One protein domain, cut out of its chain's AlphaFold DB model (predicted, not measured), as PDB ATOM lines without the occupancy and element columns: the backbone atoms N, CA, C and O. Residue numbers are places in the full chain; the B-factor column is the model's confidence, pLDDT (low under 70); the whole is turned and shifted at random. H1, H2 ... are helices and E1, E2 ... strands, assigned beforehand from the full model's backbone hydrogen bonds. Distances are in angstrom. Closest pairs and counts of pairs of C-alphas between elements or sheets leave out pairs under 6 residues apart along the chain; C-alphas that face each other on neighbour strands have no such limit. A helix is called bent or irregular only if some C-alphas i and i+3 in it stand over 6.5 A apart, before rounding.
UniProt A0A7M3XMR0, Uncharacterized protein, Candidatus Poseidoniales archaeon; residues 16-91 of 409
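Overview. This is residues 16 to 91 of the 409 residues of an uncharacterized protein of Candidatus Poseidoniales archaeon (UniProt A0A7M3XMR0). Two small three-stranded sheets are packed face to face as a sandwich, their strands crossed at 40 degrees, and the irregular eight-residue helix H1 closes one side: it is beside edge strand E5 of one sheet and covers E2 and E3 of the other. The chain changes sheets at two tight links, E1 to E2 and E4 to E5. The printed part has 76 residues with six named strands and one named helix, in the order E1 E2 E3 E4 E5 E6 H1; the sheets run E2 E3 E4 and E1 E6 E5, both antiparallel. The class is mixed, helices and strands, with 37 residues, under half, in named elements. The whole is compact, with a radius of gyration of the C-alphas of 11.8 A and spans of 37 by 28 by 20 A.

Arrangement. E2, residues 25 to 31, E3, residues 38 to 43, and E4, residues 53 to 55, form a meander, each strand the antiparallel neighbour of the one before. E2 and E3 are a hairpin, with N 27 and O 41 within hydrogen-bond range at 2.9 A. E3 and E4 are also a hairpin, with N 40 and O 55 at 2.8 A. E4 runs on into E5, residues 57 to 61, at 95 degrees. E5 and E6, residues 64 to 68, are a hairpin, with N 66 and O 59 at 2.8 A. E1, residues 19 to 21, is the antiparallel neighbour of E6 in the second sheet, with N 19 and O 67 at 2.8 A. Across the sandwich, the closest C-alphas of E3 and E5 are those of Trp 40 and Cys 58, 6.6 A apart. E1 and E4 are apart. H1, residues 75 to 82, is on both sheets. It stands at the level of the sheet E1 E6 E5; the closest C-alphas of H1 and E5, those of Ala 81 and Glu 59, are 3.9 A apart. Its height over the sheet E2 E3 E4 is 8.9 A, over E2 and E3, and it runs along the strands, at 11 degrees to E2 on the local plane. In H1, 0 of 4 O i to N i+4 pairs and 1 of 5 O i to N i+3 pairs are within hydrogen-bond range.

Along the chain. E1 begins at C-alpha 19, (48.062, -19.968, -37.989). E2, the longest strand by residues, measures 18.2 A from C-alpha 25, (38.798, -12.460, -35.384), to C-alpha 31; E3 measures 17.3 A. E5 measures 13.2 A and E6 13.6 A. H1 measures 15.1 A and ends at C-alpha 82, (34.450, -24.259, -29.475); it is irregular, with C-alphas 78 and 81 7.9 A apart.

Size, cuts and confidence. The two C-alphas farthest apart, those of Ser 34 and Glu 90, are 36.9 A apart. The printed part has no cut, and no link is long. The mean pLDDT of the printed part is 77.9; residues 32 to 36 and 87 to 91 are under 70.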
ATOM      1  N   ILE A  16      50.098 -30.703 -37.645       71.25
ATOM      2  CA  ILE A  16      49.041 -29.806 -38.102       71.25
ATOM      3  C   ILE A  16      49.627 -28.399 -38.057       71.25
ATOM      4  O   ILE A  16      50.043 -27.926 -37.006       71.25
ATOM      5  N   SER A  17      49.745 -27.758 -39.213       79.19
ATOM      6  CA  SER A  17      50.214 -26.385 -39.336       79.19
ATOM      7  C   SER A  17      49.090 -25.443 -38.934       79.19
ATOM      8  O   SER A  17      48.080 -25.351 -39.634       79.19
ATOM      9  N   TRP A  18      49.296 -24.706 -37.852       81.69
ATOM     10  CA  TRP A  18      48.355 -23.706 -37.367       81.69
ATOM     11  C   TRP A  18      48.814 -22.293 -37.707       81.69
ATOM     12  O   TRP A  18      50.007 -22.019 -37.838       81.69
ATOM     13  N   TYR A  19      47.848 -21.398 -37.867       80.62
ATOM     14  CA  TYR A  19      48.062 -19.968 -37.989       80.62
ATOM     15  C   TYR A  19      47.225 -19.254 -36.931       80.62
ATOM     16  O   TYR A  19      45.998 -19.359 -36.946       80.62
ATOM     17  N   SER A  20      47.904 -18.548 -36.031       83.19
ATOM     18  CA  SER A  20      47.286 -17.818 -34.925       83.19
ATOM     19  C   SER A  20      47.012 -16.367 -35.317       83.19
ATOM     20  O   SER A  20      47.848 -15.710 -35.942       83.19
ATOM     21  N   TYR A  21      45.838 -15.866 -34.945       78.31
ATOM     22  CA  TYR A  21      45.415 -14.480 -35.116       78.31
ATOM     23  C   TYR A  21      45.298 -13.822 -33.744       78.31
ATOM     24  O   TYR A  21      44.205 -13.746 -33.186       78.31
ATOM     25  N   HIS A  22      46.438 -13.357 -33.228       78.38
ATOM     26  CA  HIS A  22      46.518 -12.682 -31.935       78.38
ATOM     27  C   HIS A  22      45.709 -11.381 -31.945       78.38
ATOM     28  O   HIS A  22      45.937 -10.546 -32.824       78.38
ATOM     29  N   TYR A  23      44.755 -11.222 -31.020       74.19
ATOM     30  CA  TYR A  23      43.772 -10.113 -31.006       74.19
ATOM     31  C   TYR A  23      42.888 -10.014 -32.269       74.19
ATOM     32  O   TYR A  23      42.218  -9.005 -32.522       74.19
ATOM     33  N   GLY A  24      42.894 -11.064 -33.089       79.75
ATOM     34  CA  GLY A  24      42.182 -11.112 -34.352       79.75
ATOM     35  C   GLY A  24      40.756 -11.619 -34.213       79.75
ATOM     36  O   GLY A  24      40.171 -11.711 -33.133       79.75
ATOM     37  N   TYR A  25      40.155 -11.933 -35.353       85.00
ATOM     38  CA  TYR A  25      38.798 -12.460 -35.384       85.00
ATOM     39  C   TYR A  25      38.598 -13.394 -36.554       85.00
ATOM     40  O   TYR A  25      38.988 -13.068 -37.680       85.00
ATOM     41  N   CYS A  26      37.935 -14.515 -36.285       89.12
ATOM     42  CA  CYS A  26      37.468 -15.416 -37.317       89.12
ATOM     43  C   CYS A  26      35.947 -15.581 -37.281       89.12
ATOM     44  O   CYS A  26      35.333 -15.702 -36.224       89.12
ATOM     45  N   GLU A  27      35.337 -15.625 -38.464       86.94
ATOM     46  CA  GLU A  27      33.900 -15.827 -38.635       86.94
ATOM     47  C   GLU A  27      33.618 -16.915 -39.667       86.94
ATOM     48  O   GLU A  27      34.252 -17.008 -40.728       86.94
ATOM     49  N   TRP A  28      32.619 -17.741 -39.366       84.75
ATOM     50  CA  TRP A  28      32.107 -18.719 -40.308       84.75
ATOM     51  C   TRP A  28      31.152 -18.062 -41.311       84.75
ATOM     52  O   TRP A  28      29.986 -17.807 -41.014       84.75
ATOM     53  N   GLU A  29      31.616 -17.860 -42.543       75.12
ATOM     54  CA  GLU A  29      30.756 -17.456 -43.675       75.12
ATOM     55  C   GLU A  29      30.187 -18.663 -44.436       75.12
ATOM     56  O   GLU A  29      29.281 -18.551 -45.269       75.12
ATOM     57  N   GLY A  30      30.720 -19.859 -44.182       72.12
ATOM     58  CA  GLY A  30      30.341 -21.051 -44.915       72.12
ATOM     59  C   GLY A  30      30.793 -20.972 -46.374       72.12
ATOM     60  O   GLY A  30      31.988 -20.954 -46.661       72.12
ATOM     61  N   TYR A  31      29.859 -21.045 -47.326       70.75
ATOM     62  CA  TYR A  31      30.207 -21.274 -48.730       70.75
ATOM     63  C   TYR A  31      30.914 -20.071 -49.363       70.75
ATOM     64  O   TYR A  31      30.357 -18.979 -49.414       70.75
ATOM     65  N   SER A  32      32.079 -20.306 -49.976       65.62
ATOM     66  CA  SER A  32      32.737 -19.327 -50.855       65.62
ATOM     67  C   SER A  32      31.768 -18.757 -51.899       65.62
ATOM     68  O   SER A  32      30.818 -19.426 -52.301       65.62
ATOM     69  N   ASP A  33      32.053 -17.571 -52.444       60.88
ATOM     70  CA  ASP A  33      31.259 -16.934 -53.514       60.88
ATOM     71  C   ASP A  33      31.005 -17.833 -54.749       60.88
ATOM     72  O   ASP A  33      30.086 -17.601 -55.543       60.88
ATOM     73  N   SER A  34      31.826 -18.872 -54.936       62.66
ATOM     74  CA  SER A  34      31.667 -19.922 -55.951       62.66
ATOM     75  C   SER A  34      30.679 -21.040 -55.581       62.66
ATOM     76  O   SER A  34      30.246 -21.774 -56.468       62.66
ATOM     77  N   GLY A  35      30.295 -21.160 -54.311       59.34
ATOM     78  CA  GLY A  35      29.335 -22.127 -53.778       59.34
ATOM     79  C   GLY A  35      29.870 -23.553 -53.642       59.34
ATOM     80  O   GLY A  35      29.069 -24.480 -53.539       59.34
ATOM     81  N   GLU A  36      31.189 -23.745 -53.717       60.50
ATOM     82  CA  GLU A  36      31.797 -25.082 -53.787       60.50
ATOM     83  C   GLU A  36      32.426 -25.531 -52.464       60.50
ATOM     84  O   GLU A  36      32.451 -26.730 -52.216       60.50
ATOM     85  N   ASP A  37      32.825 -24.594 -51.595       72.81
ATOM     86  CA  ASP A  37      33.580 -24.905 -50.378       72.81
ATOM     87  C   ASP A  37      33.121 -24.106 -49.160       72.81
ATOM     88  O   ASP A  37      33.001 -22.888 -49.282       72.81
ATOM     89  N   SER A  38      32.939 -24.773 -48.015       76.81
ATOM     90  CA  SER A  38      32.662 -24.174 -46.701       76.81
ATOM     91  C   SER A  38      33.954 -23.766 -45.982       76.81
ATOM     92  O   SER A  38      34.907 -24.547 -45.992       76.81
ATOM     93  N   ARG A  39      34.020 -22.539 -45.447       83.94
ATOM     94  CA  ARG A  39      35.259 -21.893 -44.977       83.94
ATOM     95  C   ARG A  39      35.008 -20.932 -43.809       83.94
ATOM     96  O   ARG A  39      33.955 -20.295 -43.746       83.94
ATOM     97  N   TRP A  40      36.031 -20.778 -42.980       86.69
ATOM     98  CA  TRP A  40      36.221 -19.691 -42.022       86.69
ATOM     99  C   TRP A  40      36.974 -18.535 -42.681       86.69
ATOM    100  O   TRP A  40      37.861 -18.782 -43.497       86.69
ATOM    101  N   TRP A  41      36.647 -17.293 -42.337       85.00
ATOM    102  CA  TRP A  41      37.449 -16.116 -42.688       85.00
ATOM    103  C   TRP A  41      38.074 -15.534 -41.448       85.00
ATOM    104  O   TRP A  41      37.416 -15.497 -40.418       85.00
ATOM    105  N   CYS A  42      39.308 -15.059 -41.573       83.94
ATOM    106  CA  CYS A  42      40.052 -14.496 -40.460       83.94
ATOM    107  C   CYS A  42      40.712 -13.180 -40.832       83.94
ATOM    108  O   CYS A  42      41.075 -12.947 -41.992       83.94
ATOM    109  N   LYS A  43      40.873 -12.332 -39.825       80.81
ATOM    110  CA  LYS A  43      41.559 -11.046 -39.897       80.81
ATOM    111  C   LYS A  43      42.425 -10.844 -38.660       80.81
ATOM    112  O   LYS A  43      42.142 -11.412 -37.607       80.81
ATOM    113  N   ILE A  44      43.495 -10.073 -38.828       75.44
ATOM    114  CA  ILE A  44      44.515  -9.857 -37.795       75.44
ATOM    115  C   ILE A  44      44.000  -8.921 -36.696       75.44
ATOM    116  O   ILE A  44      44.383  -9.104 -35.552       75.44
ATOM    117  N   SER A  45      43.087  -7.992 -37.004       77.38
ATOM    118  CA  SER A  45      42.391  -7.175 -36.001       77.38
ATOM    119  C   SER A  45      40.875  -7.154 -36.208       77.38
ATOM    120  O   SER A  45      40.376  -7.142 -37.339       77.38
ATOM    121  N   GLN A  46      40.119  -7.093 -35.107       73.56
ATOM    122  CA  GLN A  46      38.668  -6.862 -35.117       73.56
ATOM    123  C   GLN A  46      38.251  -5.556 -35.808       73.56
ATOM    124  O   GLN A  46      37.146  -5.497 -36.358       73.56
ATOM    125  N   ASP A  47      39.137  -4.568 -35.881       76.94
ATOM    126  CA  ASP A  47      38.855  -3.267 -36.492       76.94
ATOM    127  C   ASP A  47      39.122  -3.227 -38.003       76.94
ATOM    128  O   ASP A  47      38.741  -2.265 -38.677       76.94
ATOM    129  N   ASP A  48      39.727  -4.278 -38.569       75.06
ATOM    130  CA  ASP A  48      40.009  -4.330 -40.002       75.06
ATOM    131  C   ASP A  48      38.716  -4.479 -40.822       75.06
ATOM    132  O   ASP A  48      37.875  -5.352 -40.565       75.06
ATOM    133  N   GLU A  49      38.570  -3.617 -41.839       76.94
ATOM    134  CA  GLU A  49      37.446  -3.631 -42.789       76.94
ATOM    135  C   GLU A  49      37.538  -4.793 -43.796       76.94
ATOM    136  O   GLU A  49      36.515  -5.247 -44.313       76.94
ATOM    137  N   ASP A  50      38.757  -5.257 -44.084       73.50
ATOM    138  CA  ASP A  50      39.050  -6.305 -45.061       73.50
ATOM    139  C   ASP A  50      39.448  -7.613 -44.355       73.50
ATOM    140  O   ASP A  50      40.181  -7.614 -43.368       73.50
ATOM    141  N   TRP A  51      38.991  -8.748 -44.888       80.19
ATOM    142  CA  TRP A  51      39.414 -10.071 -44.420       80.19
ATOM    143  C   TRP A  51      40.772 -10.449 -45.018       80.19
ATOM    144  O   TRP A  51      40.982 -10.307 -46.226       80.19
ATOM    145  N   GLU A  52      41.668 -10.991 -44.195       72.75
ATOM    146  CA  GLU A  52      43.037 -11.328 -44.601       72.75
ATOM    147  C   GLU A  52      43.080 -12.615 -45.430       72.75
ATOM    148  O   GLU A  52      43.614 -12.659 -46.543       72.75
ATOM    149  N   THR A  53      42.490 -13.692 -44.910       83.50
ATOM    150  CA  THR A  53      42.488 -15.001 -45.577       83.50
ATOM    151  C   THR A  53      41.348 -15.885 -45.070       83.50
ATOM    152  O   THR A  53      40.563 -15.487 -44.210       83.50
ATOM    153  N   TRP A  54      41.240 -17.084 -45.637       86.00
ATOM    154  CA  TRP A  54      40.257 -18.092 -45.262       86.00
ATOM    155  C   TRP A  54      40.921 -19.433 -44.938       86.00
ATOM    156  O   TRP A  54      41.992 -19.724 -45.470       86.00
ATOM    157  N   TRP A  55      40.237 -20.241 -44.126       88.56
ATOM    158  CA  TRP A  55      40.683 -21.548 -43.631       88.56
ATOM    159  C   TRP A  55      39.543 -22.574 -43.626       88.56
ATOM    160  O   TRP A  55      38.364 -22.204 -43.633       88.56
ATOM    161  N   TYR A  56      39.855 -23.871 -43.626       85.81
ATOM    162  CA  TYR A  56      38.840 -24.930 -43.503       85.81
ATOM    163  C   TYR A  56      38.449 -25.261 -42.062       85.81
ATOM    164  O   TYR A  56      37.337 -25.746 -41.845       85.81
ATOM    165  N   TYR A  57      39.329 -24.985 -41.104       87.94
ATOM    166  CA  TYR A  57      39.122 -25.218 -39.682       87.94
ATOM    167  C   TYR A  57      39.660 -24.023 -38.892       87.94
ATOM    168  O   TYR A  57      40.771 -23.567 -39.164       87.94
ATOM    169  N   CYS A  58      38.885 -23.540 -37.923       90.19
ATOM    170  CA  CYS A  58      39.321 -22.545 -36.945       90.19
ATOM    171  C   CYS A  58      38.720 -22.854 -35.577       90.19
ATOM    172  O   CYS A  58      37.559 -23.265 -35.508       90.19
ATOM    173  N   GLU A  59      39.481 -22.599 -34.523       90.06
ATOM    174  CA  GLU A  59      39.055 -22.690 -33.128       90.06
ATOM    175  C   GLU A  59      39.533 -21.480 -32.325       90.06
ATOM    176  O   GLU A  59      40.474 -20.796 -32.736       90.06
ATOM    177  N   TYR A  60      38.834 -21.180 -31.232       85.38
ATOM    178  CA  TYR A  60      39.149 -20.081 -30.328       85.38
ATOM    179  C   TYR A  60      39.668 -20.647 -29.007       85.38
ATOM    180  O   TYR A  60      38.933 -21.342 -28.305       85.38
ATOM    181  N   HIS A  61      40.921 -20.348 -28.681       81.25
ATOM    182  CA  HIS A  61      41.616 -20.861 -27.504       81.25
ATOM    183  C   HIS A  61      42.475 -19.743 -26.897       81.25
ATOM    184  O   HIS A  61      43.032 -18.940 -27.635       81.25
ATOM    185  N   ASP A  62      42.531 -19.643 -25.566       76.12
ATOM    186  CA  ASP A  62      43.350 -18.657 -24.828       76.12
ATOM    187  C   ASP A  62      43.254 -17.208 -25.333       76.12
ATOM    188  O   ASP A  62      44.229 -16.468 -25.386       76.12
ATOM    189  N   SER A  63      42.038 -16.779 -25.672       75.00
ATOM    190  CA  SER A  63      41.728 -15.444 -26.210       75.00
ATOM    191  C   SER A  63      42.144 -15.176 -27.663       75.00
ATOM    192  O   SER A  63      41.876 -14.085 -28.171       75.00
ATOM    193  N   ASP A  64      42.680 -16.173 -28.367       81.31
ATOM    194  CA  ASP A  64      43.126 -16.060 -29.753       81.31
ATOM    195  C   ASP A  64      42.452 -17.070 -30.690       81.31
ATOM    196  O   ASP A  64      41.933 -18.118 -30.304       81.31
ATOM    197  N   TRP A  65      42.438 -16.733 -31.983       85.75
ATOM    198  CA  TRP A  65      41.918 -17.623 -33.019       85.75
ATOM    199  C   TRP A  65      43.043 -18.410 -33.683       85.75
ATOM    200  O   TRP A  65      43.963 -17.822 -34.257       85.75
ATOM    201  N   HIS A  66      42.915 -19.733 -33.712       86.06
ATOM    202  CA  HIS A  66      43.853 -20.636 -34.371       86.06
ATOM    203  C   HIS A  66      43.189 -21.330 -35.548       86.06
ATOM    204  O   HIS A  66      42.140 -21.956 -35.416       86.06
ATOM    205  N   CYS A  67      43.818 -21.248 -36.716       87.50
ATOM    206  CA  CYS A  67      43.252 -21.793 -37.940       87.50
ATOM    207  C   CYS A  67      44.209 -22.700 -38.697       87.50
ATOM    208  O   CYS A  67      45.423 -22.503 -38.698       87.50
ATOM    209  N   THR A  68      43.650 -23.697 -39.377       86.00
ATOM    210  CA  THR A  68      44.410 -24.655 -40.177       86.00
ATOM    211  C   THR A  68      43.589 -25.185 -41.352       86.00
ATOM    212  O   THR A  68      42.358 -25.242 -41.329       86.00
ATOM    213  N   ASP A  69      44.292 -25.609 -42.401       85.12
ATOM    214  CA  ASP A  69      43.717 -26.314 -43.549       85.12
ATOM    215  C   ASP A  69      43.980 -27.828 -43.506       85.12
ATOM    216  O   ASP A  69      43.443 -28.575 -44.333       85.12
ATOM    217  N   ASP A  70      44.790 -28.304 -42.558       83.75
ATOM    218  CA  ASP A  70      45.332 -29.666 -42.585       83.75
ATOM    219  C   ASP A  70      44.286 -30.743 -42.257       83.75
ATOM    220  O   ASP A  70      44.391 -31.876 -42.738       83.75
ATOM    221  N   PHE A  71      43.209 -30.386 -41.548       82.25
ATOM    222  CA  PHE A  71      42.037 -31.253 -41.360       82.25
ATOM    223  C   PHE A  71      41.193 -31.426 -42.635       82.25
ATOM    224  O   PHE A  71      40.381 -32.353 -42.738       82.25
ATOM    225  N   GLY A  72      41.403 -30.573 -43.642       79.81
ATOM    226  CA  GLY A  72      40.637 -30.547 -44.880       79.81
ATOM    227  C   GLY A  72      39.207 -30.037 -44.693       79.81
ATOM    228  O   GLY A  72      38.843 -29.467 -43.676       79.81
ATOM    229  N   GLN A  73      38.370 -30.226 -45.711       80.25
ATOM    230  CA  GLN A  73      37.002 -29.705 -45.709       80.25
ATOM    231  C   GLN A  73      36.009 -30.676 -45.053       80.25
ATOM    232  O   GLN A  73      35.884 -31.828 -45.481       80.25
ATOM    233  N   SER A  74      35.215 -30.166 -44.110       79.06
ATOM    234  CA  SER A  74      34.055 -30.850 -43.531       79.06
ATOM    235  C   SER A  74      32.912 -29.864 -43.282       79.06
ATOM    236  O   SER A  74      33.148 -28.722 -42.904       79.06
ATOM    237  N   GLU A  75      31.664 -30.314 -43.457       73.25
ATOM    238  CA  GLU A  75      30.478 -29.538 -43.048       73.25
ATOM    239  C   GLU A  75      30.365 -29.443 -41.515       73.25
ATOM    240  O   GLU A  75      29.695 -28.555 -41.005       73.25
ATOM    241  N   GLU A  76      31.023 -30.339 -40.770       77.19
ATOM    242  CA  GLU A  76      30.986 -30.360 -39.298       77.19
ATOM    243  C   GLU A  76      31.858 -29.259 -38.665       77.19
ATOM    244  O   GLU A  76      31.659 -28.926 -37.501       77.19
ATOM    245  N   PHE A  77      32.764 -28.644 -39.436       85.81
ATOM    246  CA  PHE A  77      33.638 -27.558 -38.966       85.81
ATOM    247  C   PHE A  77      32.945 -26.188 -38.904       85.81
ATOM    248  O   PHE A  77      33.564 -25.212 -38.507       85.81
ATOM    249  N   GLU A  78      31.646 -26.105 -39.211       81.31
ATOM    250  CA  GLU A  78      30.820 -24.915 -38.929       81.31
ATOM    251  C   GLU A  78      30.792 -24.551 -37.431       81.31
ATOM    252  O   GLU A  78      30.536 -23.405 -37.069       81.31
ATOM    253  N   HIS A  79      31.061 -25.519 -36.553       82.25
ATOM    254  CA  HIS A  79      31.052 -25.341 -35.100       82.25
ATOM    255  C   HIS A  79      32.423 -25.598 -34.466       82.25
ATOM    256  O   HIS A  79      32.486 -25.884 -33.278       82.25
ATOM    257  N   SER A  80      33.512 -25.524 -35.242       86.00
ATOM    258  CA  SER A  80      34.858 -25.792 -34.719       86.00
ATOM    259  C   SER A  80      35.401 -24.695 -33.801       86.00
ATOM    260  O   SER A  80      36.416 -24.926 -33.167       86.00
ATOM    261  N   ALA A  81      34.731 -23.539 -33.696       84.19
ATOM    262  CA  ALA A  81      35.146 -22.446 -32.813       84.19
ATOM    263  C   ALA A  81      35.329 -22.884 -31.350       84.19
ATOM    264  O   ALA A  81      36.248 -22.408 -30.702       84.19
ATOM    265  N   ASP A  82      34.476 -23.796 -30.870       82.38
ATOM    266  CA  ASP A  82      34.450 -24.259 -29.475       82.38
ATOM    267  C   ASP A  82      35.180 -25.610 -29.272       82.38
ATOM    268  O   ASP A  82      34.932 -26.305 -28.284       82.38
ATOM    269  N   ASN A  83      35.985 -26.048 -30.245       83.62
ATOM    270  CA  ASN A  83      36.760 -27.290 -30.155       83.62
ATOM    271  C   ASN A  83      38.136 -27.063 -29.497       83.62
ATOM    272  O   ASN A  83      38.531 -25.929 -29.262       83.62
ATOM    273  N   ASP A  84      38.848 -28.162 -29.228       82.38
ATOM    274  CA  ASP A  84      40.100 -28.237 -28.463       82.38
ATOM    275  C   ASP A  84      41.218 -29.017 -29.198       82.38
ATOM    276  O   ASP A  84      41.970 -29.779 -28.587       82.38
ATOM    277  N   GLU A  85      41.310 -28.914 -30.531       81.12
ATOM    278  CA  GLU A  85      42.293 -29.684 -31.321       81.12
ATOM    279  C   GLU A  85      43.662 -28.975 -31.437       81.12
ATOM    280  O   GLU A  85      44.674 -29.610 -31.764       81.12
ATOM    281  N   TRP A  86      43.720 -27.666 -31.194       74.69
ATOM    282  CA  TRP A  86      44.942 -26.885 -31.030       74.69
ATOM    283  C   TRP A  86      45.513 -27.163 -29.642       74.69
ATOM    284  O   TRP A  86      44.844 -27.024 -28.627       74.69
ATOM    285  N   SER A  87      46.768 -27.599 -29.607       64.62
ATOM    286  CA  SER A  87      47.449 -28.023 -28.374       64.62
ATOM    287  C   SER A  87      48.671 -27.169 -28.045       64.62
ATOM    288  O   SER A  87      49.491 -27.607 -27.253       64.62
ATOM    289  N   GLY A  88      48.805 -25.984 -28.658       55.88
ATOM    290  CA  GLY A  88      50.017 -25.171 -28.568       55.88
ATOM    291  C   GLY A  88      51.212 -25.914 -29.163       55.88
ATOM    292  O   GLY A  88      51.779 -26.813 -28.555       55.88
ATOM    293  N   SER A  89      51.611 -25.596 -30.396       48.75
ATOM    294  CA  SER A  89      52.846 -26.177 -30.925       48.75
ATOM    295  C   SER A  89      54.051 -25.518 -30.249       48.75
ATOM    296  O   SER A  89      54.607 -24.555 -30.779       48.75
ATOM    297  N   GLU A  90      54.471 -26.068 -29.111       50.28
ATOM    298  CA  GLU A  90      55.892 -26.252 -28.832       50.28
ATOM    299  C   GLU A  90      56.483 -26.974 -30.046       50.28
ATOM    300  O   GLU A  90      56.171 -28.137 -30.270       50.28
ATOM    301  N   ASP A  91      57.230 -26.267 -30.894       45.50
ATOM    302  CA  ASP A  91      58.325 -26.833 -31.691       45.50
ATOM    303  C   ASP A  91      58.991 -25.731 -32.532       45.50
ATOM    304  O   ASP A  91      58.807 -25.604 -33.745       45.50
TER     305      ASP A  91